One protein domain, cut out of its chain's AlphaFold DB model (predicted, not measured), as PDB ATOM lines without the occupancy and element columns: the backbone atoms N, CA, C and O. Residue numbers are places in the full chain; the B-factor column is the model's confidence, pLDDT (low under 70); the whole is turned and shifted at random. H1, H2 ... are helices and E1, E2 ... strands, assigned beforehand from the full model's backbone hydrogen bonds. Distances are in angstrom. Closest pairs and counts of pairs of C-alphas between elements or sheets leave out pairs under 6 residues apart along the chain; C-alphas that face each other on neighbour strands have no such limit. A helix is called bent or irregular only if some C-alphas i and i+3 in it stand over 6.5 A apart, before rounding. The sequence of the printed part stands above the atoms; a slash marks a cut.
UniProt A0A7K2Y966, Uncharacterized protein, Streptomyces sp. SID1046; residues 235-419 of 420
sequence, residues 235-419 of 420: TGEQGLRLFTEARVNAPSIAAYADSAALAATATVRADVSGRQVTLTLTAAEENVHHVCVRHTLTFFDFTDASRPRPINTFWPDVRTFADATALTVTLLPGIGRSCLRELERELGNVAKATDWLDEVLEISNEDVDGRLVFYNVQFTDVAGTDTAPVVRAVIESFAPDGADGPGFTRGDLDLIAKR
ATOM      1  N   THR A 235     -38.056  38.683  67.448       68.56
ATOM      2  CA  THR A 235     -38.762  38.315  66.212       68.56
ATOM      3  C   THR A 235     -40.180  38.883  66.222       68.56
ATOM      4  O   THR A 235     -40.775  39.040  67.288       68.56
ATOM      5  N   GLY A 236     -40.800  39.076  65.055       68.81
ATOM      6  CA  GLY A 236     -42.227  39.425  64.992       68.81
ATOM      7  C   GLY A 236     -43.156  38.459  65.755       68.81
ATOM      8  O   GLY A 236     -44.175  38.881  66.290       68.81
ATOM      9  N   GLU A 237     -42.796  37.178  65.902       73.19
ATOM     10  CA  GLU A 237     -43.547  36.230  66.742       73.19
ATOM     11  C   GLU A 237     -43.398  36.529  68.242       73.19
ATOM     12  O   GLU A 237     -44.388  36.542  68.976       73.19
ATOM     13  N   GLN A 238     -42.179  36.836  68.695       70.38
ATOM     14  CA  GLN A 238     -41.940  37.289  70.066       70.38
ATOM     15  C   GLN A 238     -42.664  38.611  70.343       70.38
ATOM     16  O   GLN A 238     -43.222  38.776  71.424       70.38
ATOM     17  N   GLY A 239     -42.723  39.514  69.362       68.75
ATOM     18  CA  GLY A 239     -43.488  40.758  69.456       68.75
ATOM     19  C   GLY A 239     -44.983  40.555  69.557       68.75
ATOM     20  O   GLY A 239     -45.609  41.154  70.425       68.75
ATOM     21  N   LEU A 240     -45.551  39.663  68.746       70.81
ATOM     22  CA  LEU A 240     -46.967  39.314  68.840       70.81
ATOM     23  C   LEU A 240     -47.311  38.743  70.221       70.81
ATOM     24  O   LEU A 240     -48.327  39.119  70.809       70.81
ATOM     25  N   ARG A 241     -46.455  37.868  70.761       74.75
ATOM     26  CA  ARG A 241     -46.630  37.328  72.115       74.75
ATOM     27  C   ARG A 241     -46.607  38.444  73.161       74.75
ATOM     28  O   ARG A 241     -47.545  38.540  73.945       74.75
ATOM     29  N   LEU A 242     -45.580  39.298  73.143       69.56
ATOM     30  CA  LEU A 242     -45.437  40.414  74.087       69.56
ATOM     31  C   LEU A 242     -46.620  41.387  74.007       69.56
ATOM     32  O   LEU A 242     -47.149  41.790  75.037       69.56
ATOM     33  N   PHE A 243     -47.083  41.710  72.797       69.88
ATOM     34  CA  PHE A 243     -48.271  42.535  72.590       69.88
ATOM     35  C   PHE A 243     -49.532  41.891  73.179       69.88
ATOM     36  O   PHE A 243     -50.319  42.551  73.854       69.88
ATOM     37  N   THR A 244     -49.730  40.594  72.941       72.38
ATOM     38  CA  THR A 244     -50.902  39.871  73.450       72.38
ATOM     39  C   THR A 244     -50.894  39.823  74.978       72.38
ATOM     40  O   THR A 244     -51.913  40.107  75.603       72.38
ATOM     41  N   GLU A 245     -49.739  39.532  75.584       70.75
ATOM     42  CA  GLU A 245     -49.546  39.563  77.040       70.75
ATOM     43  C   GLU A 245     -49.815  40.963  77.617       70.75
ATOM     44  O   GLU A 245     -50.540  41.098  78.602       70.75
ATOM     45  N   ALA A 246     -49.312  42.017  76.965       66.19
ATOM     46  CA  ALA A 246     -49.551  43.404  77.357       66.19
ATOM     47  C   ALA A 246     -51.041  43.777  77.332       66.19
ATOM     48  O   ALA A 246     -51.556  44.412  78.256       66.19
ATOM     49  N   ARG A 247     -51.759  43.346  76.288       69.12
ATOM     50  CA  ARG A 247     -53.181  43.656  76.093       69.12
ATOM     51  C   ARG A 247     -54.081  43.026  77.156       69.12
ATOM     52  O   ARG A 247     -55.101  43.619  77.495       69.12
ATOM     53  N   VAL A 248     -53.698  41.874  77.712       72.06
ATOM     54  CA  VAL A 248     -54.410  41.253  78.845       72.06
ATOM     55  C   VAL A 248     -54.338  42.133  80.098       72.06
ATOM     56  O   VAL A 248     -55.320  42.227  80.832       72.06
ATOM     57  N   ASN A 249     -53.219  42.830  80.317       68.19
ATOM     58  CA  ASN A 249     -53.015  43.676  81.495       68.19
ATOM     59  C   ASN A 249     -53.551  45.107  81.329       68.19
ATOM     60  O   ASN A 249     -53.775  45.784  82.334       68.19
ATOM     61  N   ALA A 250     -53.810  45.566  80.101       70.19
ATOM     62  CA  ALA A 250     -54.259  46.933  79.821       70.19
ATOM     63  C   ALA A 250     -55.473  47.398  80.663       70.19
ATOM     64  O   ALA A 250     -55.402  48.498  81.217       70.19
ATOM     65  N   PRO A 251     -56.545  46.596  80.870       70.88
ATOM     66  CA  PRO A 251     -57.667  47.018  81.713       70.88
ATOM     67  C   PRO A 251     -57.280  47.255  83.178       70.88
ATOM     68  O   PRO A 251     -57.802  48.169  83.807       70.88
ATOM     69  N   SER A 252     -56.352  46.456  83.719       72.56
ATOM     70  CA  SER A 252     -55.879  46.609  85.103       72.56
ATOM     71  C   SER A 252     -55.013  47.853  85.299       72.56
ATOM     72  O   SER A 252     -54.946  48.385  86.398       72.56
ATOM     73  N   ILE A 253     -54.383  48.339  84.228       74.25
ATOM     74  CA  ILE A 253     -53.509  49.514  84.245       74.25
ATOM     75  C   ILE A 253     -54.323  50.795  84.108       74.25
ATOM     76  O   ILE A 253     -54.048  51.762  84.807       74.25
ATOM     77  N   ALA A 254     -55.366  50.782  83.273       78.00
ATOM     78  CA  ALA A 254     -56.249  51.931  83.078       78.00
ATOM     79  C   ALA A 254     -56.912  52.422  84.380       78.00
ATOM     80  O   ALA A 254     -57.270  53.591  84.475       78.00
ATOM     81  N   ALA A 255     -57.046  51.557  85.393       82.75
ATOM     82  CA  ALA A 255     -57.570  51.922  86.710       82.75
ATOM     83  C   ALA A 255     -56.709  52.954  87.468       82.75
ATOM     84  O   ALA A 255     -57.205  53.575  88.403       82.75
ATOM     85  N   TYR A 256     -55.449  53.132  87.066       84.38
ATOM     86  CA  TYR A 256     -54.492  54.058  87.679       84.38
ATOM     87  C   TYR A 256     -54.318  55.359  86.884       84.38
ATOM     88  O   TYR A 256     -53.496  56.200  87.255       84.38
ATOM     89  N   ALA A 257     -55.066  55.531  85.787       80.81
ATOM     90  CA  ALA A 257     -55.109  56.791  85.060       80.81
ATOM     91  C   ALA A 257     -55.569  57.914  86.006       80.81
ATOM     92  O   ALA A 257     -56.553  57.748  86.725       80.81
ATOM     93  N   ASP A 258     -54.827  59.023  86.025       85.25
ATOM     94  CA  ASP A 258     -55.084  60.204  86.861       85.25
ATOM     95  C   ASP A 258     -55.059  59.942  88.388       85.25
ATOM     96  O   ASP A 258     -55.567  60.739  89.184       85.25
ATOM     97  N   SER A 259     -54.477  58.820  88.835       90.06
ATOM     98  CA  SER A 259     -54.301  58.545  90.264       90.06
ATOM     99  C   SER A 259     -53.125  59.339  90.841       90.06
ATOM    100  O   SER A 259     -51.957  59.007  90.635       90.06
ATOM    101  N   ALA A 260     -53.439  60.346  91.655       90.50
ATOM    102  CA  ALA A 260     -52.454  61.110  92.425       90.50
ATOM    103  C   ALA A 260     -51.927  60.361  93.671       90.50
ATOM    104  O   ALA A 260     -51.202  60.936  94.488       90.50
ATOM    105  N   ALA A 261     -52.318  59.096  93.879       93.75
ATOM    106  CA  ALA A 261     -51.825  58.311  95.003       93.75
ATOM    107  C   ALA A 261     -50.312  58.087  94.877       93.75
ATOM    108  O   ALA A 261     -49.776  57.916  93.785       93.75
ATOM    109  N   LEU A 262     -49.605  58.093  96.007       93.19
ATOM    110  CA  LEU A 262     -48.155  57.934  96.014       93.19
ATOM    111  C   LEU A 262     -47.778  56.489  95.663       93.19
ATOM    112  O   LEU A 262     -48.038  55.578  96.447       93.19
ATOM    113  N   ALA A 263     -47.107  56.296  94.529       92.06
ATOM    114  CA  ALA A 263     -46.589  54.996  94.115       92.06
ATOM    115  C   ALA A 263     -45.224  54.704  94.746       92.06
ATOM    116  O   ALA A 263     -44.951  53.578  95.165       92.06
ATOM    117  N   ALA A 264     -44.352  55.714  94.818       93.94
ATOM    118  CA  ALA A 264     -43.015  55.553  95.367       93.94
ATOM    119  C   ALA A 264     -42.397  56.881  95.823       93.94
ATOM    120  O   ALA A 264     -42.720  57.959  95.326       93.94
ATOM    121  N   THR A 265     -41.465  56.795  96.773       96.44
ATOM    122  CA  THR A 265     -40.685  57.936  97.252       96.44
ATOM    123  C   THR A 265     -39.245  57.525  97.522       96.44
ATOM    124  O   THR A 265     -38.979  56.417  97.989       96.44
ATOM    125  N   ALA A 266     -38.313  58.430  97.247       96.44
ATOM    126  CA  ALA A 266     -36.927  58.313  97.659       96.44
ATOM    127  C   ALA A 266     -36.466  59.621  98.291       96.44
ATOM    128  O   ALA A 266     -36.837  60.706  97.855       96.44
ATOM    129  N   THR A 267     -35.623  59.521  99.314       96.94
ATOM    130  CA  THR A 267     -34.933  60.679  99.881       96.94
ATOM    131  C   THR A 267     -33.437  60.472  99.753       96.94
ATOM    132  O   THR A 267     -32.907  59.440 100.165       96.94
ATOM    133  N   VAL A 268     -32.761  61.459  99.180       95.88
ATOM    134  CA  VAL A 268     -31.315  61.467  98.968       95.88
ATOM    135  C   VAL A 268     -30.716  62.747  99.533       95.88
ATOM    136  O   VAL A 268     -31.395  63.763  99.675       95.88
ATOM    137  N   ARG A 269     -29.436  62.689  99.897       94.00
ATOM    138  CA  ARG A 269     -28.691  63.828 100.436       94.00
ATOM    139  C   ARG A 269     -27.343  63.936  99.748       94.00
ATOM    140  O   ARG A 269     -26.685  62.912  99.568       94.00
ATOM    141  N   ALA A 270     -26.940  65.153  99.405       89.88
ATOM    142  CA  ALA A 270     -25.614  65.441  98.872       89.88
ATOM    143  C   ALA A 270     -25.171  66.863  99.236       89.88
ATOM    144  O   ALA A 270     -25.997  67.722  99.553       89.88
ATOM    145  N   ASP A 271     -23.861  67.096  99.173       87.31
ATOM    146  CA  ASP A 271     -23.322  68.452  99.119       87.31
ATOM    147  C   ASP A 271     -23.466  68.981  97.688       87.31
ATOM    148  O   ASP A 271     -23.043  68.311  96.750       87.31
ATOM    149  N   VAL A 272     -24.083  70.150  97.530       83.81
ATOM    150  CA  VAL A 272     -24.238  70.848  96.248       83.81
ATOM    151  C   VAL A 272     -23.663  72.244  96.427       83.81
ATOM    152  O   VAL A 272     -24.275  73.099  97.073       83.81
ATOM    153  N   SER A 273     -22.456  72.464  95.904       80.00
ATOM    154  CA  SER A 273     -21.752  73.752  96.000       80.00
ATOM    155  C   SER A 273     -21.636  74.283  97.445       80.00
ATOM    156  O   SER A 273     -21.815  75.476  97.694       80.00
ATOM    157  N   GLY A 274     -21.356  73.404  98.418       82.38
ATOM    158  CA  GLY A 274     -21.227  73.759  99.837       82.38
ATOM    159  C   GLY A 274     -22.548  73.875 100.607       82.38
ATOM    160  O   GLY A 274     -22.541  74.293 101.769       82.38
ATOM    161  N   ARG A 275     -23.684  73.528  99.985       87.44
ATOM    162  CA  ARG A 275     -24.999  73.408 100.636       87.44
ATOM    163  C   ARG A 275     -25.323  71.936 100.874       87.44
ATOM    164  O   ARG A 275     -25.209  71.121  99.965       87.44
ATOM    165  N   GLN A 276     -25.800  71.594 102.067       92.25
ATOM    166  CA  GLN A 276     -26.238  70.231 102.388       92.25
ATOM    167  C   GLN A 276     -27.695  70.028 101.969       92.25
ATOM    168  O   GLN A 276     -28.620  70.263 102.746       92.25
ATOM    169  N   VAL A 277     -27.907  69.601 100.727       92.38
ATOM    170  CA  VAL A 277     -29.244  69.472 100.143       92.38
ATOM    171  C   VAL A 277     -29.850  68.119 100.505       92.38
ATOM    172  O   VAL A 277     -29.238  67.071 100.295       92.38
ATOM    173  N   THR A 278     -31.078  68.130 101.026       96.62
ATOM    174  CA  THR A 278     -31.926  66.933 101.126       96.62
ATOM    175  C   THR A 278     -33.002  67.006 100.055       96.62
ATOM    176  O   THR A 278     -33.853  67.881 100.124       96.62
ATOM    177  N   LEU A 279     -32.990  66.080  99.097       96.00
ATOM    178  CA  LEU A 279     -34.012  65.973  98.059       96.00
ATOM    179  C   LEU A 279     -34.933  64.790  98.355       96.00
ATOM    180  O   LEU A 279     -34.472  63.650  98.446       96.00
ATOM    181  N   THR A 280     -36.229  65.057  98.466       97.62
ATOM    182  CA  THR A 280     -37.279  64.037  98.469       97.62
ATOM    183  C   THR A 280     -37.940  64.015  97.097       97.62
ATOM    184  O   THR A 280     -38.613  64.968  96.716       97.62
ATOM    185  N   LEU A 281     -37.744  62.919  96.368       96.56
ATOM    186  CA  LEU A 281     -38.336  62.671  95.060       96.56
ATOM    187  C   LEU A 281     -39.536  61.730  95.212       96.56
ATOM    188  O   LEU A 281     -39.442  60.699  95.889       96.56
ATOM    189  N   THR A 282     -40.660  62.071  94.593       96.50
ATOM    190  CA  THR A 282     -41.895  61.276  94.637       96.50
ATOM    191  C   THR A 282     -42.401  60.942  93.243       96.50
ATOM    192  O   THR A 282     -42.292  61.758  92.334       96.50
ATOM    193  N   ALA A 283     -42.995  59.761  93.107       94.50
ATOM    194  CA  ALA A 283     -43.749  59.334  91.936       94.50
ATOM    195  C   ALA A 283     -45.183  59.014  92.351       94.50
ATOM    196  O   ALA A 283     -45.388  58.210  93.269       94.50
ATOM    197  N   ALA A 284     -46.160  59.617  91.682       94.38
ATOM    198  CA  ALA A 284     -47.555  59.230  91.808       94.38
ATOM    199  C   ALA A 284     -47.877  58.040  90.887       94.38
ATOM    200  O   ALA A 284     -47.138  57.721  89.949       94.38
ATOM    201  N   GLU A 285     -48.984  57.360  91.168       92.56
ATOM    202  CA  GLU A 285     -49.486  56.247  90.363       92.56
ATOM    203  C   GLU A 285     -49.758  56.668  88.914       92.56
ATOM    204  O   GLU A 285     -49.464  55.894  88.007       92.56
ATOM    205  N   GLU A 286     -50.204  57.903  88.670       87.88
ATOM    206  CA  GLU A 286     -50.373  58.455  87.321       87.88
ATOM    207  C   GLU A 286     -49.051  58.553  86.537       87.88
ATOM    208  O   GLU A 286     -49.039  58.326  85.325       87.88
ATOM    209  N   ASN A 287     -47.918  58.801  87.207       87.75
ATOM    210  CA  ASN A 287     -46.604  58.821  86.559       87.75
ATOM    211  C   ASN A 287     -46.184  57.399  86.174       87.75
ATOM    212  O   ASN A 287     -45.720  57.162  85.060       87.75
ATOM    213  N   VAL A 288     -46.408  56.424  87.060       85.81
ATOM    214  CA  VAL A 288     -46.163  55.000  86.767       85.81
ATOM    215  C   VAL A 288     -47.094  54.501  85.661       85.81
ATOM    216  O   VAL A 288     -46.669  53.761  84.772       85.81
ATOM    217  N   HIS A 289     -48.349  54.950  85.660       82.69
ATOM    218  CA  HIS A 289     -49.314  54.697  84.598       82.69
ATOM    219  C   HIS A 289     -48.827  55.290  83.275       82.69
ATOM    220  O   HIS A 289     -48.842  54.592  82.262       82.69
ATOM    221  N   HIS A 290     -48.324  56.528  83.273       78.75
ATOM    222  CA  HIS A 290     -47.722  57.141  82.093       78.75
ATOM    223  C   HIS A 290     -46.568  56.288  81.553       78.75
ATOM    224  O   HIS A 290     -46.529  56.028  80.350       78.75
ATOM    225  N   VAL A 291     -45.701  55.750  82.420       74.19
ATOM    226  CA  VAL A 291     -44.647  54.803  82.012       74.19
ATOM    227  C   VAL A 291     -45.229  53.530  81.409       74.19
ATOM    228  O   VAL A 291     -44.800  53.107  80.333       74.19
ATOM    229  N   CYS A 292     -46.253  52.956  82.043       73.00
ATOM    230  CA  CYS A 292     -46.937  51.771  81.536       73.00
ATOM    231  C   CYS A 292     -47.533  52.006  80.139       73.00
ATOM    232  O   CYS A 292     -47.424  51.180  79.231       73.00
ATOM    233  N   VAL A 293     -48.162  53.159  79.941       67.50
ATOM    234  CA  VAL A 293     -48.854  53.495  78.699       67.50
ATOM    235  C   VAL A 293     -47.861  53.847  77.601       67.50
ATOM    236  O   VAL A 293     -47.940  53.310  76.492       67.50
ATOM    237  N   ARG A 294     -46.897  54.723  77.896       60.97
ATOM    238  CA  ARG A 294     -45.999  55.283  76.887       60.97
ATOM    239  C   ARG A 294     -44.757  54.466  76.600       60.97
ATOM    240  O   ARG A 294     -44.221  54.575  75.502       60.97
ATOM    241  N   HIS A 295     -44.290  53.676  77.554       57.84
ATOM    242  CA  HIS A 295     -42.975  53.052  77.449       57.84
ATOM    243  C   HIS A 295     -43.022  51.530  77.484       57.84
ATOM    244  O   HIS A 295     -42.009  50.914  77.166       57.84
ATOM    245  N   THR A 296     -44.170  50.913  77.787       57.56
ATOM    246  CA  THR A 296     -44.254  49.447  77.854       57.56
ATOM    247  C   THR A 296     -45.456  48.825  77.128       57.56
ATOM    248  O   THR A 296     -45.267  47.798  76.481       57.56
ATOM    249  N   LEU A 297     -46.674  49.395  77.170       48.53
ATOM    250  CA  LEU A 297     -47.884  48.600  76.859       48.53
ATOM    251  C   LEU A 297     -48.888  49.209  75.860       48.53
ATOM    252  O   LEU A 297     -49.622  48.442  75.241       48.53
ATOM    253  N   THR A 298     -48.950  50.535  75.647       41.28
ATOM    254  CA  THR A 298     -50.042  51.159  74.841       41.28
ATOM    255  C   THR A 298     -49.618  51.675  73.461       41.28
ATOM    256  O   THR A 298     -50.466  52.054  72.661       41.28
ATOM    257  N   PHE A 299     -48.335  51.624  73.097       45.59
ATOM    258  CA  PHE A 299     -47.842  52.089  71.782       45.59
ATOM    259  C   PHE A 299     -48.262  51.232  70.575       45.59
ATOM    260  O   PHE A 299     -47.811  51.433  69.450       45.59
ATOM    261  N   PHE A 300     -49.179  50.310  70.803       49.72
ATOM    262  CA  PHE A 300     -49.657  49.337  69.854       49.72
ATOM    263  C   PHE A 300     -51.086  49.628  69.419       49.72
ATOM    264  O   PHE A 300     -51.984  48.788  69.528       49.72
ATOM    265  N   ASP A 301     -51.302  50.835  68.915       44.94
ATOM    266  CA  ASP A 301     -52.429  51.034  68.027       44.94
ATOM    267  C   ASP A 301     -52.040  50.531  66.631       44.94
ATOM    268  O   ASP A 301     -51.518  51.269  65.799       44.94
ATOM    269  N   PHE A 302     -52.246  49.234  66.398       48.44
ATOM    270  CA  PHE A 302     -52.122  48.636  65.067       48.44
ATOM    271  C   PHE A 302     -53.347  48.914  64.182       48.44
ATOM    272  O   PHE A 302     -53.375  48.462  63.037       48.44
ATOM    273  N   THR A 303     -54.367  49.629  64.681       46.38
ATOM    274  CA  THR A 303     -55.534  49.994  63.863       46.38
ATOM    275  C   THR A 303     -55.189  51.094  62.861       46.38
ATOM    276  O   THR A 303     -55.750  51.116  61.765       46.38
ATOM    277  N   ASP A 304     -54.190  51.932  63.169       51.19
ATOM    278  CA  ASP A 304     -53.566  52.841  62.208       51.19
ATOM    279  C   ASP A 304     -52.348  52.186  61.535       51.19
ATOM    280  O   ASP A 304     -51.185  52.433  61.869       51.19
ATOM    281  N   ALA A 305     -52.621  51.371  60.512       51.16
ATOM    282  CA  ALA A 305     -51.596  50.746  59.673       51.16
ATOM    283  C   ALA A 305     -50.668  51.759  58.960       51.16
ATOM    284  O   ALA A 305     -49.629  51.374  58.423       51.16
ATOM    285  N   SER A 306     -51.014  53.054  58.931       44.97
ATOM    286  CA  SER A 306     -50.182  54.088  58.308       44.97
ATOM    287  C   SER A 306     -49.061  54.594  59.223       44.97
ATOM    288  O   SER A 306     -48.096  55.190  58.730       44.97
ATOM    289  N   ARG A 307     -49.150  54.342  60.541       48.97
ATOM    290  CA  ARG A 307     -48.200  54.831  61.556       48.97
ATOM    291  C   ARG A 307     -47.926  53.810  62.675       48.97
ATOM    292  O   ARG A 307     -48.126  54.136  63.848       48.97
ATOM    293  N   PRO A 308     -47.400  52.610  62.359       48.34
ATOM    294  CA  PRO A 308     -46.952  51.678  63.389       48.34
ATOM    295  C   PRO A 308     -45.838  52.330  64.217       48.34
ATOM    296  O   PRO A 308     -44.832  52.790  63.668       48.34
ATOM    297  N   ARG A 309     -46.026  52.416  65.538       45.19
ATOM    298  CA  ARG A 309     -45.051  53.038  66.439       45.19
ATOM    299  C   ARG A 309     -44.160  51.969  67.087       45.19
ATOM    300  O   ARG A 309     -44.657  50.900  67.436       45.19
ATOM    301  N   PRO A 310     -42.848  52.221  67.233       45.97
ATOM    302  CA  PRO A 310     -41.918  51.236  67.766       45.97
ATOM    303  C   PRO A 310     -42.169  50.967  69.251       45.97
ATOM    304  O   PRO A 310     -42.505  51.868  70.020       45.97
ATOM    305  N   ILE A 311     -41.965  49.712  69.648       49.47
ATOM    306  CA  ILE A 311     -41.974  49.292  71.048       49.47
ATOM    307  C   ILE A 311     -40.609  49.573  71.643       49.47
ATOM    308  O   ILE A 311     -39.580  49.231  71.053       49.47
ATOM    309  N   ASN A 312     -40.623  50.101  72.855       48.69
ATOM    310  CA  ASN A 312     -39.458  50.085  73.704       48.69
ATOM    311  C   ASN A 312     -39.425  48.758  74.481       48.69
ATOM    312  O   ASN A 312     -40.267  48.504  75.335       48.69
ATOM    313  N   THR A 313     -38.501  47.868  74.126       48.81
ATOM    314  CA  THR A 313     -38.377  46.521  74.716       48.81
ATOM    315  C   THR A 313     -37.310  46.465  75.811       48.81
ATOM    316  O   THR A 313     -36.933  45.378  76.244       48.81
ATOM    317  N   PHE A 314     -36.785  47.618  76.256       51.72
ATOM    318  CA  PHE A 314     -35.533  47.681  77.036       51.72
ATOM    319  C   PHE A 314     -35.706  47.393  78.515       51.72
ATOM    320  O   PHE A 314     -34.714  47.267  79.230       51.72
ATOM    321  N   TRP A 315     -36.942  47.196  78.965       54.19
ATOM    322  CA  TRP A 315     -37.210  46.665  80.291       54.19
ATOM    323  C   TRP A 315     -37.673  45.226  80.144       54.19
ATOM    324  O   TRP A 315     -38.862  44.986  79.912       54.19
ATOM    325  N   PRO A 316     -36.771  44.240  80.277       45.78
ATOM    326  CA  PRO A 316     -37.230  42.900  80.577       45.78
ATOM    327  C   PRO A 316     -38.062  42.953  81.871       45.78
ATOM    328  O   PRO A 316     -37.659  43.562  82.861       45.78
ATOM    329  N   ASP A 317     -39.234  42.319  81.820       55.50
ATOM    330  CA  ASP A 317     -40.110  42.009  82.958       55.50
ATOM    331  C   ASP A 317     -40.952  43.137  83.585       55.50
ATOM    332  O   ASP A 317     -41.440  42.974  84.697       55.50
ATOM    333  N   VAL A 318     -41.252  44.220  82.857       63.75
ATOM    334  CA  VAL A 318     -42.332  45.151  83.255       63.75
ATOM    335  C   VAL A 318     -43.620  44.808  82.510       63.75
ATOM    336  O   VAL A 318     -43.892  45.343  81.436       63.75
ATOM    337  N   ARG A 319     -44.398  43.861  83.045       66.50
ATOM    338  CA  ARG A 319     -45.614  43.343  82.384       66.50
ATOM    339  C   ARG A 319     -46.890  43.907  82.988       66.50
ATOM    340  O   ARG A 319     -47.920  43.944  82.317       66.50
ATOM    341  N   THR A 320     -46.823  44.323  84.244       75.38
ATOM    342  CA  THR A 320     -47.950  44.801  85.042       75.38
ATOM    343  C   THR A 320     -47.652  46.169  85.653       75.38
ATOM    344  O   THR A 320     -46.497  46.594  85.728       75.38
ATOM    345  N   PHE A 321     -48.693  46.841  86.150       81.25
ATOM    346  CA  PHE A 321     -48.527  48.062  86.941       81.25
ATOM    347  C   PHE A 321     -47.621  47.830  88.161       81.25
ATOM    348  O   PHE A 321     -46.762  48.650  88.461       81.25
ATOM    349  N   ALA A 322     -47.752  46.676  88.825       84.25
ATOM    350  CA  ALA A 322     -46.936  46.322  89.985       84.25
ATOM    351  C   ALA A 322     -45.439  46.223  89.644       84.25
ATOM    352  O   ALA A 322     -44.607  46.704  90.413       84.25
ATOM    353  N   ASP A 323     -45.098  45.660  88.480       78.12
ATOM    354  CA  ASP A 323     -43.708  45.592  88.019       78.12
ATOM    355  C   ASP A 323     -43.145  46.999  87.767       78.12
ATOM    356  O   ASP A 323     -42.024  47.308  88.173       78.12
ATOM    357  N   ALA A 324     -43.941  47.876  87.145       80.25
ATOM    358  CA  ALA A 324     -43.556  49.263  86.891       80.25
ATOM    359  C   ALA A 324     -43.386  50.052  88.199       80.25
ATOM    360  O   ALA A 324     -42.437  50.825  88.341       80.25
ATOM    361  N   THR A 325     -44.240  49.819  89.194       87.00
ATOM    362  CA  THR A 325     -44.107  50.421  90.527       87.00
ATOM    363  C   THR A 325     -42.841  49.940  91.232       87.00
ATOM    364  O   THR A 325     -42.058  50.763  91.705       87.00
ATOM    365  N   ALA A 326     -42.580  48.628  91.264       85.81
ATOM    366  CA  ALA A 326     -41.365  48.071  91.870       85.81
ATOM    367  C   ALA A 326     -40.091  48.622  91.210       85.81
ATOM    368  O   ALA A 326     -39.083  48.910  91.865       85.81
ATOM    369  N   LEU A 327     -40.157  48.822  89.898       79.75
ATOM    370  CA  LEU A 327     -39.095  49.451  89.149       79.75
ATOM    371  C   LEU A 327     -38.903  50.922  89.523       79.75
ATOM    372  O   LEU A 327     -37.778  51.340  89.787       79.75
ATOM    373  N   THR A 328     -39.992  51.683  89.601       86.25
ATOM    374  CA  THR A 328     -39.981  53.088  90.027       86.25
ATOM    375  C   THR A 328     -39.302  53.231  91.390       86.25
ATOM    376  O   THR A 328     -38.393  54.046  91.548       86.25
ATOM    377  N   VAL A 329     -39.660  52.366  92.349       89.19
ATOM    378  CA  VAL A 329     -39.033  52.291  93.683       89.19
ATOM    379  C   VAL A 329     -37.521  52.079  93.589       89.19
ATOM    380  O   VAL A 329     -36.765  52.674  94.357       89.19
ATOM    381  N   THR A 330     -37.069  51.253  92.646       84.94
ATOM    382  CA  THR A 330     -35.646  50.946  92.462       84.94
ATOM    383  C   THR A 330     -34.870  52.124  91.867       84.94
ATOM    384  O   THR A 330     -33.738  52.368  92.273       84.94
ATOM    385  N   LEU A 331     -35.459  52.863  90.920       85.50
ATOM    386  CA  LEU A 331     -34.768  53.919  90.162       85.50
ATOM    387  C   LEU A 331     -34.746  55.277  90.864       85.50
ATOM    388  O   LEU A 331     -33.766  56.010  90.743       85.50
ATOM    389  N   LEU A 332     -35.815  55.621  91.587       92.31
ATOM    390  CA  LEU A 332     -35.997  56.931  92.225       92.31
ATOM    391  C   LEU A 332     -34.774  57.411  93.031       92.31
ATOM    392  O   LEU A 332     -34.401  58.576  92.886       92.31
ATOM    393  N   PRO A 333     -34.093  56.574  93.846       91.69
ATOM    394  CA  PRO A 333     -32.884  57.007  94.544       91.69
ATOM    395  C   PRO A 333     -31.747  57.409  93.596       91.69
ATOM    396  O   PRO A 333     -31.031  58.369  93.874       91.69
ATOM    397  N   GLY A 334     -31.551  56.676  92.498       88.25
ATOM    398  CA  GLY A 334     -30.523  56.986  91.506       88.25
ATOM    399  C   GLY A 334     -30.850  58.252  90.713       88.25
ATOM    400  O   GLY A 334     -29.978  59.109  90.569       88.25
ATOM    401  N   ILE A 335     -32.115  58.426  90.310       91.69
ATOM    402  CA  ILE A 335     -32.609  59.648  89.654       91.69
ATOM    403  C   ILE A 335     -32.434  60.853  90.581       91.69
ATOM    404  O   ILE A 335     -31.893  61.873  90.167       91.69
ATOM    405  N   GLY A 336     -32.792  60.724  91.862       92.88
ATOM    406  CA  GLY A 336     -32.594  61.790  92.843       92.88
ATOM    407  C   GLY A 336     -31.121  62.188  92.992       92.88
ATOM    408  O   GLY A 336     -30.804  63.373  93.059       92.88
ATOM    409  N   ARG A 337     -30.195  61.216  93.007       90.25
ATOM    410  CA  ARG A 337     -28.750  61.513  93.008       90.25
ATOM    411  C   ARG A 337     -28.317  62.237  91.735       90.25
ATOM    412  O   ARG A 337     -27.451  63.100  91.824       90.25
ATOM    413  N   SER A 338     -28.883  61.879  90.584       87.56
ATOM    414  CA  SER A 338     -28.599  62.567  89.325       87.56
ATOM    415  C   SER A 338     -29.111  64.007  89.327       87.56
ATOM    416  O   SER A 338     -28.335  64.918  89.060       87.56
ATOM    417  N   CYS A 339     -30.340  64.244  89.794       89.62
ATOM    418  CA  CYS A 339     -30.890  65.592  89.956       89.62
ATOM    419  C   CYS A 339     -29.987  66.480  90.827       89.62
ATOM    420  O   CYS A 339     -29.720  67.618  90.466       89.62
ATOM    421  N   LEU A 340     -29.460  65.962  91.946       87.94
ATOM    422  CA  LEU A 340     -28.534  66.725  92.796       87.94
ATOM    423  C   LEU A 340     -27.204  67.056  92.097       87.94
ATOM    424  O   LEU A 340     -26.676  68.145  92.304       87.94
ATOM    425  N   ARG A 341     -26.673  66.152  91.259       83.12
ATOM    426  CA  ARG A 341     -25.488  66.443  90.428       83.12
ATOM    427  C   ARG A 341     -25.789  67.501  89.373       83.12
ATOM    428  O   ARG A 341     -24.941  68.340  89.095       83.12
ATOM    429  N   GLU A 342     -26.981  67.460  88.793       81.44
ATOM    430  CA  GLU A 342     -27.381  68.423  87.775       81.44
ATOM    431  C   GLU A 342     -27.594  69.816  88.368       81.44
ATOM    432  O   GLU A 342     -27.100  70.805  87.828       81.44
ATOM    433  N   LEU A 343     -28.208  69.885  89.553       77.94
ATOM    434  CA  LEU A 343     -28.281  71.114  90.337       77.94
ATOM    435  C   LEU A 343     -26.889  71.680  90.636       77.94
ATOM    436  O   LEU A 343     -26.726  72.892  90.627       77.94
ATOM    437  N   GLU A 344     -25.878  70.842  90.873       74.50
ATOM    438  CA  GLU A 344     -24.490  71.293  91.037       74.50
ATOM    439  C   GLU A 344     -23.896  71.838  89.725       74.50
ATOM    440  O   GLU A 344     -23.183  72.843  89.740       74.50
ATOM    441  N   ARG A 345     -24.192  71.182  88.595       67.31
ATOM    442  CA  ARG A 345     -23.610  71.462  87.275       67.31
ATOM    443  C   ARG A 345     -24.176  72.720  86.621       67.31
ATOM    444  O   ARG A 345     -23.397  73.569  86.191       67.31
ATOM    445  N   GLU A 346     -25.497  72.830  86.532       61.69
ATOM    446  CA  GLU A 346     -26.166  73.921  85.811       61.69
ATOM    447  C   GLU A 346     -26.669  75.029  86.740       61.69
ATOM    448  O   GLU A 346     -26.655  76.203  86.368       61.69
ATOM    449  N   LEU A 347     -27.007  74.689  87.989       55.94
ATOM    450  CA  LEU A 347     -27.653  75.604  88.934       55.94
ATOM    451  C   LEU A 347     -26.820  75.876  90.199       55.94
ATOM    452  O   LEU A 347     -27.269  76.593  91.092       55.94
ATOM    453  N   GLY A 348     -25.567  75.408  90.270       53.53
ATOM    454  CA  GLY A 348     -24.659  75.653  91.404       53.53
ATOM    455  C   GLY A 348     -24.313  77.135  91.602       53.53
ATOM    456  O   GLY A 348     -23.822  77.537  92.655       53.53
ATOM    457  N   ASN A 349     -24.633  77.969  90.607       56.69
ATOM    458  CA  ASN A 349     -24.457  79.419  90.622       56.69
ATOM    459  C   ASN A 349     -25.694  80.201  91.098       56.69
ATOM    460  O   ASN A 349     -25.649  81.433  91.096       56.69
ATOM    461  N   VAL A 350     -26.792  79.545  91.497       66.19
ATOM    462  CA  VAL A 350     -27.955  80.282  92.016       66.19
ATOM    463  C   VAL A 350     -27.669  80.875  93.396       66.19
ATOM    464  O   VAL A 350     -27.006  80.266  94.250       66.19
ATOM    465  N   ALA A 351     -28.181  82.085  93.629       70.38
ATOM    466  CA  ALA A 351     -27.937  82.829  94.858       70.38
ATOM    467  C   ALA A 351     -28.663  82.196  96.055       70.38
ATOM    468  O   ALA A 351     -28.106  82.173  97.157       70.38
ATOM    469  N   LYS A 352     -29.868  81.652  95.840       82.25
ATOM    470  CA  LYS A 352     -30.704  81.040  96.882       82.25
ATOM    471  C   LYS A 352     -31.248  79.691  96.437       82.25
ATOM    472  O   LYS A 352     -31.501  79.484  95.258       82.25
ATOM    473  N   ALA A 353     -31.483  78.788  97.387       82.06
ATOM    474  CA  ALA A 353     -32.050  77.476  97.067       82.06
ATOM    475  C   ALA A 353     -33.478  77.585  96.497       82.06
ATOM    476  O   ALA A 353     -33.899  76.743  95.713       82.06
ATOM    477  N   THR A 354     -34.217  78.640  96.858       87.12
ATOM    478  CA  THR A 354     -35.563  78.926  96.334       87.12
ATOM    479  C   THR A 354     -35.596  79.182  94.833       87.12
ATOM    480  O   THR A 354     -36.660  79.076  94.240       87.12
ATOM    481  N   ASP A 355     -34.456  79.509  94.224       84.56
ATOM    482  CA  ASP A 355     -34.360  79.748  92.782       84.56
ATOM    483  C   ASP A 355     -34.465  78.435  91.980       84.56
ATOM    484  O   ASP A 355     -34.600  78.477  90.768       84.56
ATOM    485  N   TRP A 356     -34.415  77.272  92.645       83.75
ATOM    486  CA  TRP A 356     -34.693  75.969  92.029       83.75
ATOM    487  C   TRP A 356     -36.186  75.653  91.922       83.75
ATOM    488  O   TRP A 356     -36.546  74.637  91.334       83.75
ATOM    489  N   LEU A 357     -37.056  76.443  92.555       86.19
ATOM    490  CA  LEU A 357     -38.493  76.196  92.516       86.19
ATOM    491  C   LEU A 357     -39.009  76.330  91.079       86.19
ATOM    492  O   LEU A 357     -38.607  77.243  90.365       86.19
ATOM    493  N   ASP A 358     -39.910  75.431  90.686       80.75
ATOM    494  CA  ASP A 358     -40.514  75.353  89.351       80.75
ATOM    495  C   ASP A 358     -39.541  74.992  88.212       80.75
ATOM    496  O   ASP A 358     -39.969  74.875  87.064       80.75
ATOM    497  N   GLU A 359     -38.261  74.742  88.512       81.62
ATOM    498  CA  GLU A 359     -37.307  74.216  87.536       81.62
ATOM    499  C   GLU A 359     -37.677  72.783  87.132       81.62
ATOM    500  O   GLU A 359     -38.076  71.947  87.956       81.62
ATOM    501  N   VAL A 360     -37.514  72.505  85.839       84.94
ATOM    502  CA  VAL A 360     -37.812  71.214  85.220       84.94
ATOM    503  C   VAL A 360     -36.519  70.641  84.657       84.94
ATOM    504  O   VAL A 360     -35.928  71.195  83.732       84.94
ATOM    505  N   LEU A 361     -36.077  69.518  85.218       82.88
ATOM    506  CA  LEU A 361     -34.926  68.772  84.728       82.88
ATOM    507  C   LEU A 361     -35.390  67.675  83.783       82.88
ATOM    508  O   LEU A 361     -35.858  66.623  84.221       82.88
ATOM    509  N   GLU A 362     -35.188  67.908  82.493       82.19
ATOM    510  CA  GLU A 362     -35.306  66.888  81.460       82.19
ATOM    511  C   GLU A 362     -33.910  66.351  81.129       82.19
ATOM    512  O   GLU A 362     -33.086  67.047  80.536       82.19
ATOM    513  N   ILE A 363     -33.627  65.108  81.526       73.69
ATOM    514  CA  ILE A 363     -32.330  64.471  81.277       73.69
ATOM    515  C   ILE A 363     -32.528  63.226  80.423       73.69
ATOM    516  O   ILE A 363     -33.335  62.350  80.727       73.69
ATOM    517  N   SER A 364     -31.746  63.157  79.350       65.25
ATOM    518  CA  SER A 364     -31.655  62.023  78.429       65.25
ATOM    519  C   SER A 364     -30.339  61.266  78.650       65.25
ATOM    520  O   SER A 364     -29.317  61.867  78.986       65.25
ATOM    521  N   ASN A 365     -30.339  59.954  78.414       60.84
ATOM    522  CA  ASN A 365     -29.179  59.061  78.504       60.84
ATOM    523  C   ASN A 365     -28.433  59.120  79.848       60.84
ATOM    524  O   ASN A 365     -27.195  59.121  79.866       60.84
ATOM    525  N   GLU A 366     -29.162  59.189  80.965       72.06
ATOM    526  CA  GLU A 366     -28.552  59.205  82.293       72.06
ATOM    527  C   GLU A 366     -28.343  57.792  82.831       72.06
ATOM    528  O   GLU A 366     -29.272  56.987  82.852       72.06
ATOM    529  N   ASP A 367     -27.136  57.501  83.324       65.75
ATOM    530  CA  ASP A 367     -26.860  56.252  84.039       65.75
ATOM    531  C   ASP A 367     -27.400  56.323  85.478       65.75
ATOM    532  O   ASP A 367     -26.843  56.974  86.371       65.75
ATOM    533  N   VAL A 368     -28.506  55.618  85.696       71.88
ATOM    534  CA  VAL A 368     -29.184  55.439  86.975       71.88
ATOM    535  C   VAL A 368     -28.960  54.004  87.446       71.88
ATOM    536  O   VAL A 368     -29.684  53.080  87.073       71.88
ATOM    537  N   ASP A 369     -27.950  53.823  88.299       66.94
ATOM    538  CA  ASP A 369     -27.599  52.536  88.917       66.94
ATOM    539  C   ASP A 369     -27.358  51.409  87.891       66.94
ATOM    540  O   ASP A 369     -27.771  50.260  88.073       66.94
ATOM    541  N   GLY A 370     -26.652  51.745  86.809       59.66
ATOM    542  CA  GLY A 370     -26.298  50.842  85.721       59.66
ATOM    543  C   GLY A 370     -27.348  50.764  84.618       59.66
ATOM    544  O   GLY A 370     -27.281  49.842  83.811       59.66
ATOM    545  N   ARG A 371     -28.334  51.670  84.582       66.94
ATOM    546  CA  ARG A 371     -29.404  51.707  83.572       66.94
ATOM    547  C   ARG A 371     -29.444  53.075  82.910       66.94
ATOM    548  O   ARG A 371     -29.538  54.072  83.612       66.94
ATOM    549  N   LEU A 372     -29.449  53.114  81.579       64.38
ATOM    550  CA  LEU A 372     -29.654  54.356  80.833       64.38
ATOM    551  C   LEU A 372     -31.139  54.726  80.829       64.38
ATOM    552  O   LEU A 372     -31.987  53.981  80.329       64.38
ATOM    553  N   VAL A 373     -31.449  55.870  81.424       71.56
ATOM    554  CA  VAL A 373     -32.808  56.338  81.679       71.56
ATOM    555  C   VAL A 373     -32.944  57.763  81.156       71.56
ATOM    556  O   VAL A 373     -32.092  58.617  81.395       71.56
ATOM    557  N   PHE A 374     -34.042  58.007  80.450       78.31
ATOM    558  CA  PHE A 374     -34.598  59.337  80.267       78.31
ATOM    559  C   PHE A 374     -35.530  59.634  81.440       78.31
ATOM    560  O   PHE A 374     -36.341  58.781  81.817       78.31
ATOM    561  N   TYR A 375     -35.480  60.839  81.990       86.12
ATOM    562  CA  TYR A 375     -36.474  61.277  82.957       86.12
ATOM    563  C   TYR A 375     -36.761  62.767  82.856       86.12
ATOM    564  O   TYR A 375     -35.943  63.556  82.388       86.12
ATOM    565  N   ASN A 376     -37.931  63.126  83.368       88.38
ATOM    566  CA  ASN A 376     -38.339  64.493  83.602       88.38
ATOM    567  C   ASN A 376     -38.757  64.643  85.075       88.38
ATOM    568  O   ASN A 376     -39.582  63.866  85.572       88.38
ATOM    569  N   VAL A 377     -38.147  65.596  85.779       92.06
ATOM    570  CA  VAL A 377     -38.380  65.888  87.197       92.06
ATOM    571  C   VAL A 377     -38.655  67.374  87.382       92.06
ATOM    572  O   VAL A 377     -37.857  68.206  86.963       92.06
ATOM    573  N   GLN A 378     -39.730  67.695  88.097       92.25
ATOM    574  CA  GLN A 378     -40.075  69.058  88.487       92.25
ATOM    575  C   GLN A 378     -39.791  69.281  89.975       92.25
ATOM    576  O   GLN A 378     -40.201  68.480  90.820       92.25
ATOM    577  N   PHE A 379     -39.133  70.388  90.321       91.56
ATOM    578  CA  PHE A 379     -38.963  70.818  91.710       91.56
ATOM    579  C   PHE A 379     -40.168  71.634  92.176       91.56
ATOM    580  O   PHE A 379     -40.469  72.695  91.640       91.56
ATOM    581  N   THR A 380     -40.857  71.150  93.204       93.19
ATOM    582  CA  THR A 380     -42.175  71.673  93.601       93.19
ATOM    583  C   THR A 380     -42.165  72.433  94.921       93.19
ATOM    584  O   THR A 380     -43.132  73.115  95.242       93.19
ATOM    585  N   ASP A 381     -41.131  72.255  95.743       94.31
ATOM    586  CA  ASP A 381     -41.011  72.948  97.026       94.31
ATOM    587  C   ASP A 381     -39.549  73.037  97.461       94.31
ATOM    588  O   ASP A 381     -38.772  72.094  97.275       94.31
ATOM    589  N   VAL A 382     -39.198  74.149  98.099       91.31
ATOM    590  CA  VAL A 382     -37.896  74.358  98.729       91.31
ATOM    591  C   VAL A 382     -38.113  74.972 100.107       91.31
ATOM    592  O   VAL A 382     -38.553  76.111 100.248       91.31
ATOM    593  N   ALA A 383     -37.755  74.211 101.135       92.31
ATOM    594  CA  ALA A 383     -37.842  74.593 102.535       92.31
ATOM    595  C   ALA A 383     -36.468  74.504 103.223       92.31
ATOM    596  O   ALA A 383     -35.451  74.173 102.612       92.31
ATOM    597  N   GLY A 384     -36.426  74.767 104.531       90.38
ATOM    598  CA  GLY A 384     -35.192  74.717 105.322       90.38
ATOM    599  C   GLY A 384     -34.386  76.013 105.243       90.38
ATOM    600  O   GLY A 384     -34.953  77.099 105.137       90.38
ATOM    601  N   THR A 385     -33.062  75.910 105.364       89.75
ATOM    602  CA  THR A 385     -32.144  77.055 105.258       89.75
ATOM    603  C   THR A 385     -31.373  76.988 103.947       89.75
ATOM    604  O   THR A 385     -31.129  75.901 103.441       89.75
ATOM    605  N   ASP A 386     -30.886  78.118 103.431       85.44
ATOM    606  CA  ASP A 386     -30.060  78.122 102.208       85.44
ATOM    607  C   ASP A 386     -28.784  77.267 102.330       85.44
ATOM    608  O   ASP A 386     -28.260  76.779 101.335       85.44
ATOM    609  N   THR A 387     -28.274  77.065 103.548       86.69
ATOM    610  CA  THR A 387     -27.114  76.202 103.826       86.69
ATOM    611  C   THR A 387     -27.461  74.716 103.919       86.69
ATOM    612  O   THR A 387     -26.581  73.872 103.748       86.69
ATOM    613  N   ALA A 388     -28.721  74.387 104.204       91.81
ATOM    614  CA  ALA A 388     -29.212  73.023 104.343       91.81
ATOM    615  C   ALA A 388     -30.657  72.912 103.818       91.81
ATOM    616  O   ALA A 388     -31.590  72.695 104.606       91.81
ATOM    617  N   PRO A 389     -30.873  73.130 102.506       92.44
ATOM    618  CA  PRO A 389     -32.215  73.180 101.955       92.44
ATOM    619  C   PRO A 389     -32.831  71.781 101.885       92.44
ATOM    620  O   PRO A 389     -32.156  70.775 101.644       92.44
ATOM    621  N   VAL A 390     -34.145  71.735 102.082       95.25
ATOM    622  CA  VAL A 390     -34.978  70.547 101.911       95.25
ATOM    623  C   VAL A 390     -35.844  70.772 100.684       95.25
ATOM    624  O   VAL A 390     -36.754  71.594 100.704       95.25
ATOM    625  N   VAL A 391     -35.542  70.043  99.620       93.44
ATOM    626  CA  VAL A 391     -36.173  70.172  98.312       93.44
ATOM    627  C   VAL A 391     -37.144  69.016  98.116       93.44
ATOM    628  O   VAL A 391     -36.819  67.863  98.418       93.44
ATOM    629  N   ARG A 392     -38.335  69.305  97.597       96.06
ATOM    630  CA  ARG A 392     -39.280  68.288  97.130       96.06
ATOM    631  C   ARG A 392     -39.378  68.360  95.620       96.06
ATOM    632  O   ARG A 392     -39.469  69.449  95.058       96.06
ATOM    633  N   ALA A 393     -39.380  67.197  94.992       94.94
ATOM    634  CA  ALA A 393     -39.525  67.076  93.559       94.94
ATOM    635  C   ALA A 393     -40.463  65.929  93.202       94.94
ATOM    636  O   ALA A 393     -40.574  64.938  93.932       94.94
ATOM    637  N   VAL A 394     -41.098  66.054  92.046       94.38
ATOM    638  CA  VAL A 394     -41.992  65.049  91.483       94.38
ATOM    639  C   VAL A 394     -41.403  64.573  90.167       94.38
ATOM    640  O   VAL A 394     -40.951  65.376  89.353       94.38
ATOM    641  N   ILE A 395     -41.377  63.258  89.962       92.50
ATOM    642  CA  ILE A 395     -41.033  62.697  88.660       92.50
ATOM    643  C   ILE A 395     -42.263  62.766  87.761       92.50
ATOM    644  O   ILE A 395     -43.278  62.148  88.058       92.50
ATOM    645  N   GLU A 396     -42.184  63.518  86.670       87.44
ATOM    646  CA  GLU A 396     -43.293  63.646  85.724       87.44
ATOM    647  C   GLU A 396     -43.353  62.428  84.800       87.44
ATOM    648  O   GLU A 396     -44.421  61.880  84.520       87.44
ATOM    649  N   SER A 397     -42.181  61.968  84.360       81.06
ATOM    650  CA  SER A 397     -42.033  60.792  83.513       81.06
ATOM    651  C   SER A 397     -40.644  60.193  83.667       81.06
ATOM    652  O   SER A 397     -39.668  60.897  83.923       81.06
ATOM    653  N   PHE A 398     -40.538  58.891  83.436       77.31
ATOM    654  CA  PHE A 398     -39.261  58.244  83.182       77.31
ATOM    655  C   PHE A 398     -39.440  57.121  82.175       77.31
ATOM    656  O   PHE A 398     -40.503  56.516  82.044       77.31
ATOM    657  N   ALA A 399     -38.383  56.864  81.434       69.00
ATOM    658  CA  ALA A 399     -38.361  55.904  80.360       69.00
ATOM    659  C   ALA A 399     -36.951  55.327  80.276       69.00
ATOM    660  O   ALA A 399     -35.993  55.986  80.675       69.00
ATOM    661  N   PRO A 400     -36.767  54.132  79.712       61.03
ATOM    662  CA  PRO A 400     -35.448  53.861  79.149       61.03
ATOM    663  C   PRO A 400     -35.246  54.883  78.027       61.03
ATOM    664  O   PRO A 400     -36.193  55.166  77.279       61.03
ATOM    665  N   ASP A 401     -34.055  55.448  77.898       54.25
ATOM    666  CA  ASP A 401     -33.843  56.337  76.765       54.25
ATOM    667  C   ASP A 401     -33.954  55.524  75.460       54.25
ATOM    668  O   ASP A 401     -33.313  54.490  75.260       54.25
ATOM    669  N   GLY A 402     -34.922  55.914  74.631       44.75
ATOM    670  CA  GLY A 402     -35.476  55.128  73.531       44.75
ATOM    671  C   GLY A 402     -34.614  55.110  72.279       44.75
ATOM    672  O   GLY A 402     -34.976  54.432  71.316       44.75
ATOM    673  N   ALA A 403     -33.472  55.788  72.276       39.00
ATOM    674  CA  ALA A 403     -32.505  55.598  71.215       39.00
ATOM    675  C   ALA A 403     -31.783  54.240  71.324       39.00
ATOM    676  O   ALA A 403     -31.186  53.861  70.328       39.00
ATOM    677  N   ASP A 404     -31.900  53.459  72.420       37.59
ATOM    678  CA  ASP A 404     -30.810  52.579  72.903       37.59
ATOM    679  C   ASP A 404     -31.081  51.064  73.082       37.59
ATOM    680  O   ASP A 404     -30.282  50.365  73.706       37.59
ATOM    681  N   GLY A 405     -32.081  50.451  72.442       41.81
ATOM    682  CA  GLY A 405     -32.136  48.976  72.464       41.81
ATOM    683  C   GLY A 405     -32.834  48.274  71.288       41.81
ATOM    684  O   GLY A 405     -33.227  48.924  70.311       41.81
ATOM    685  N   PRO A 406     -33.001  46.941  71.362       45.62
ATOM    686  CA  PRO A 406     -33.596  46.165  70.295       45.62
ATOM    687  C   PRO A 406     -35.113  46.365  70.103       45.62
ATOM    688  O   PRO A 406     -35.932  45.527  70.484       45.62
ATOM    689  N   GLY A 407     -35.505  47.506  69.536       51.25
ATOM    690  CA  GLY A 407     -36.883  47.779  69.126       51.25
ATOM    691  C   GLY A 407     -37.306  46.917  67.934       51.25
ATOM    692  O   GLY A 407     -36.484  46.303  67.260       51.25
ATOM    693  N   PHE A 408     -38.598  46.870  67.637       54.56
ATOM    694  CA  PHE A 408     -39.089  46.130  66.474       54.56
ATOM    695  C   PHE A 408     -38.853  46.912  65.185       54.56
ATOM    696  O   PHE A 408     -39.035  48.132  65.150       54.56
ATOM    697  N   THR A 409     -38.483  46.214  64.108       55.78
ATOM    698  CA  THR A 409     -38.428  46.846  62.788       55.78
ATOM    699  C   THR A 409     -39.836  47.215  62.329       55.78
ATOM    700  O   THR A 409     -40.827  46.612  62.744       55.78
ATOM    701  N   ARG A 410     -39.940  48.149  61.380       58.38
ATOM    702  CA  ARG A 410     -41.212  48.411  60.690       58.38
ATOM    703  C   ARG A 410     -41.810  47.135  60.076       58.38
ATOM    704  O   ARG A 410     -43.008  46.924  60.185       58.38
ATOM    705  N   GLY A 411     -40.977  46.269  59.495       61.62
ATOM    706  CA  GLY A 411     -41.424  44.996  58.923       61.62
ATOM    707  C   GLY A 411     -41.982  44.024  59.967       61.62
ATOM    708  O   GLY A 411     -42.958  43.329  59.688       61.62
ATOM    709  N   ASP A 412     -41.419  44.004  61.179       60.31
ATOM    710  CA  ASP A 412     -41.959  43.212  62.288       60.31
ATOM    711  C   ASP A 412     -43.309  43.754  62.749       60.31
ATOM    712  O   ASP A 412     -44.236  42.976  62.963       60.31
ATOM    713  N   LEU A 413     -43.441  45.079  62.862       60.75
ATOM    714  CA  LEU A 413     -44.704  45.722  63.229       60.75
ATOM    715  C   LEU A 413     -45.794  45.434  62.188       60.75
ATOM    716  O   LEU A 413     -46.909  45.085  62.566       60.75
ATOM    717  N   ASP A 414     -45.462  45.480  60.895       63.91
ATOM    718  CA  ASP A 414     -46.381  45.118  59.810       63.91
ATOM    719  C   ASP A 414     -46.788  43.632  59.875       63.91
ATOM    720  O   ASP A 414     -47.929  43.270  59.574       63.91
ATOM    721  N   LEU A 415     -45.865  42.745  60.256       68.31
ATOM    722  CA  LEU A 415     -46.132  41.313  60.403       68.31
ATOM    723  C   LEU A 415     -46.998  41.007  61.630       68.31
ATOM    724  O   LEU A 415     -47.873  40.148  61.547       68.31
ATOM    725  N   ILE A 416     -46.776  41.707  62.744       65.25
ATOM    726  CA  ILE A 416     -47.624  41.629  63.938       65.25
ATOM    727  C   ILE A 416     -49.026  42.145  63.602       65.25
ATOM    728  O   ILE A 416     -49.995  41.439  63.861       65.25
ATOM    729  N   ALA A 417     -49.132  43.305  62.943       64.31
ATOM    730  CA  ALA A 417     -50.407  43.901  62.545       64.31
ATOM    731  C   ALA A 417     -51.247  42.972  61.657       64.31
ATOM    732  O   ALA A 417     -52.448  42.874  61.845       64.31
ATOM    733  N   LYS A 418     -50.628  42.235  60.725       69.81
ATOM    734  CA  LYS A 418     -51.333  41.253  59.874       69.81
ATOM    735  C   LYS A 418     -51.874  40.031  60.625       69.81
ATOM    736  O   LYS A 418     -52.657  39.279  60.048       69.81
ATOM    737  N   ARG A 419     -51.378  39.757  61.834       69.06
ATOM    738  CA  ARG A 419     -51.755  38.590  62.652       69.06
ATOM    739  C   ARG A 419     -52.799  38.921  63.724       69.06
ATOM    740  O   ARG A 419     -53.275  37.992  64.375       69.06
TER     741      ARG A 419
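What this domain is: This is residues 235 to 419 of the 420 residues of an uncharacterized protein of Streptomyces sp. SID1046 (UniProt A0A7K2Y966). A twisted sheet of five strands, in the order E1 E2 E5 E4 E3, curls round H3b, the second arm of the bent helix H3, at one end of a rod. H2 packs on E5, and H1 and H5 make the other end. The printed part has 185 residues, with five named helices and five named strands in the order H1 E1 E2 H2 H3 H4 E3 E4 E5 H5; the sheet is mixed, and so is the class. The whole is compact, with a radius of gyration of the C-alphas of 18.6 A, and spans 61 by 30 by 26 A.

How they stand to each other: E1, residues 262 to 272, is an edge strand and forms an antiparallel hairpin with E2, residues 275 to 284; N 266 and O 281 are 2.9 A apart, within hydrogen-bond range. E2 is parallel to E5, residues 388 to 400, with N 280 and O 391 at 2.9 A. E3, residues 360 to 367, E4, residues 372 to 385, and E5 form a meander, each strand the antiparallel neighbour of the one before, with N 363 and O 375 at 2.9 A and N 383 and O 390 at 2.8 A. H3, residues 321 to 345, was assigned as one helix by its hydrogen bonds but is bent: C-alphas 330 and 333 are 7.0 A apart. Its arms H3a, residues 321 to 330, and H3b, residues 333 to 345, are on one face of the sheet, making two layers. The closest C-alphas of H3b and E1 are those of Glu 344 and Val 272, 5.2 A. H4, residues 353 to 356, is on the opposite face from H3a. H2, residues 285 to 297, lies over E5 at a height over the sheet of 7.3 A. H1, residues 236 to 254, touches H2 at a shallow tilt of 20 degrees, opposite ways, closest at the C-alphas of Ala 246 and Leu 297, 5.5 A. H5, residues 410 to 417, touches H1 residues 236 to 240 alone, closest at the C-alphas of Asp 412 and Gly 236, 4.7 A. Every O i to N i+4 pair is within hydrogen-bond range in H3a, H3b and H5; H1 has 12 of 15, H2 7 of 9, and H4 is too short for one.

Where its parts are: H1 begins at C-alpha 236 (-42.227, 39.425, 64.992) and measures 26.1 A. E1 measures 27.2 A, E2 28.1 A, E4 33.4 A and E5 32.3 A. H5 ends at C-alpha 417 (-50.407, 43.901, 62.545).

The domain as a whole: The C-alphas of Thr 387 and Lys 418, the two farthest apart, are 61.2 A apart. The printed part has no cut. The link H2 to H3, residues 298 to 320, is long. The mean pLDDT of the printed part is 75.0, and residues 293 to 319 and 399 to 419 are among those under 70.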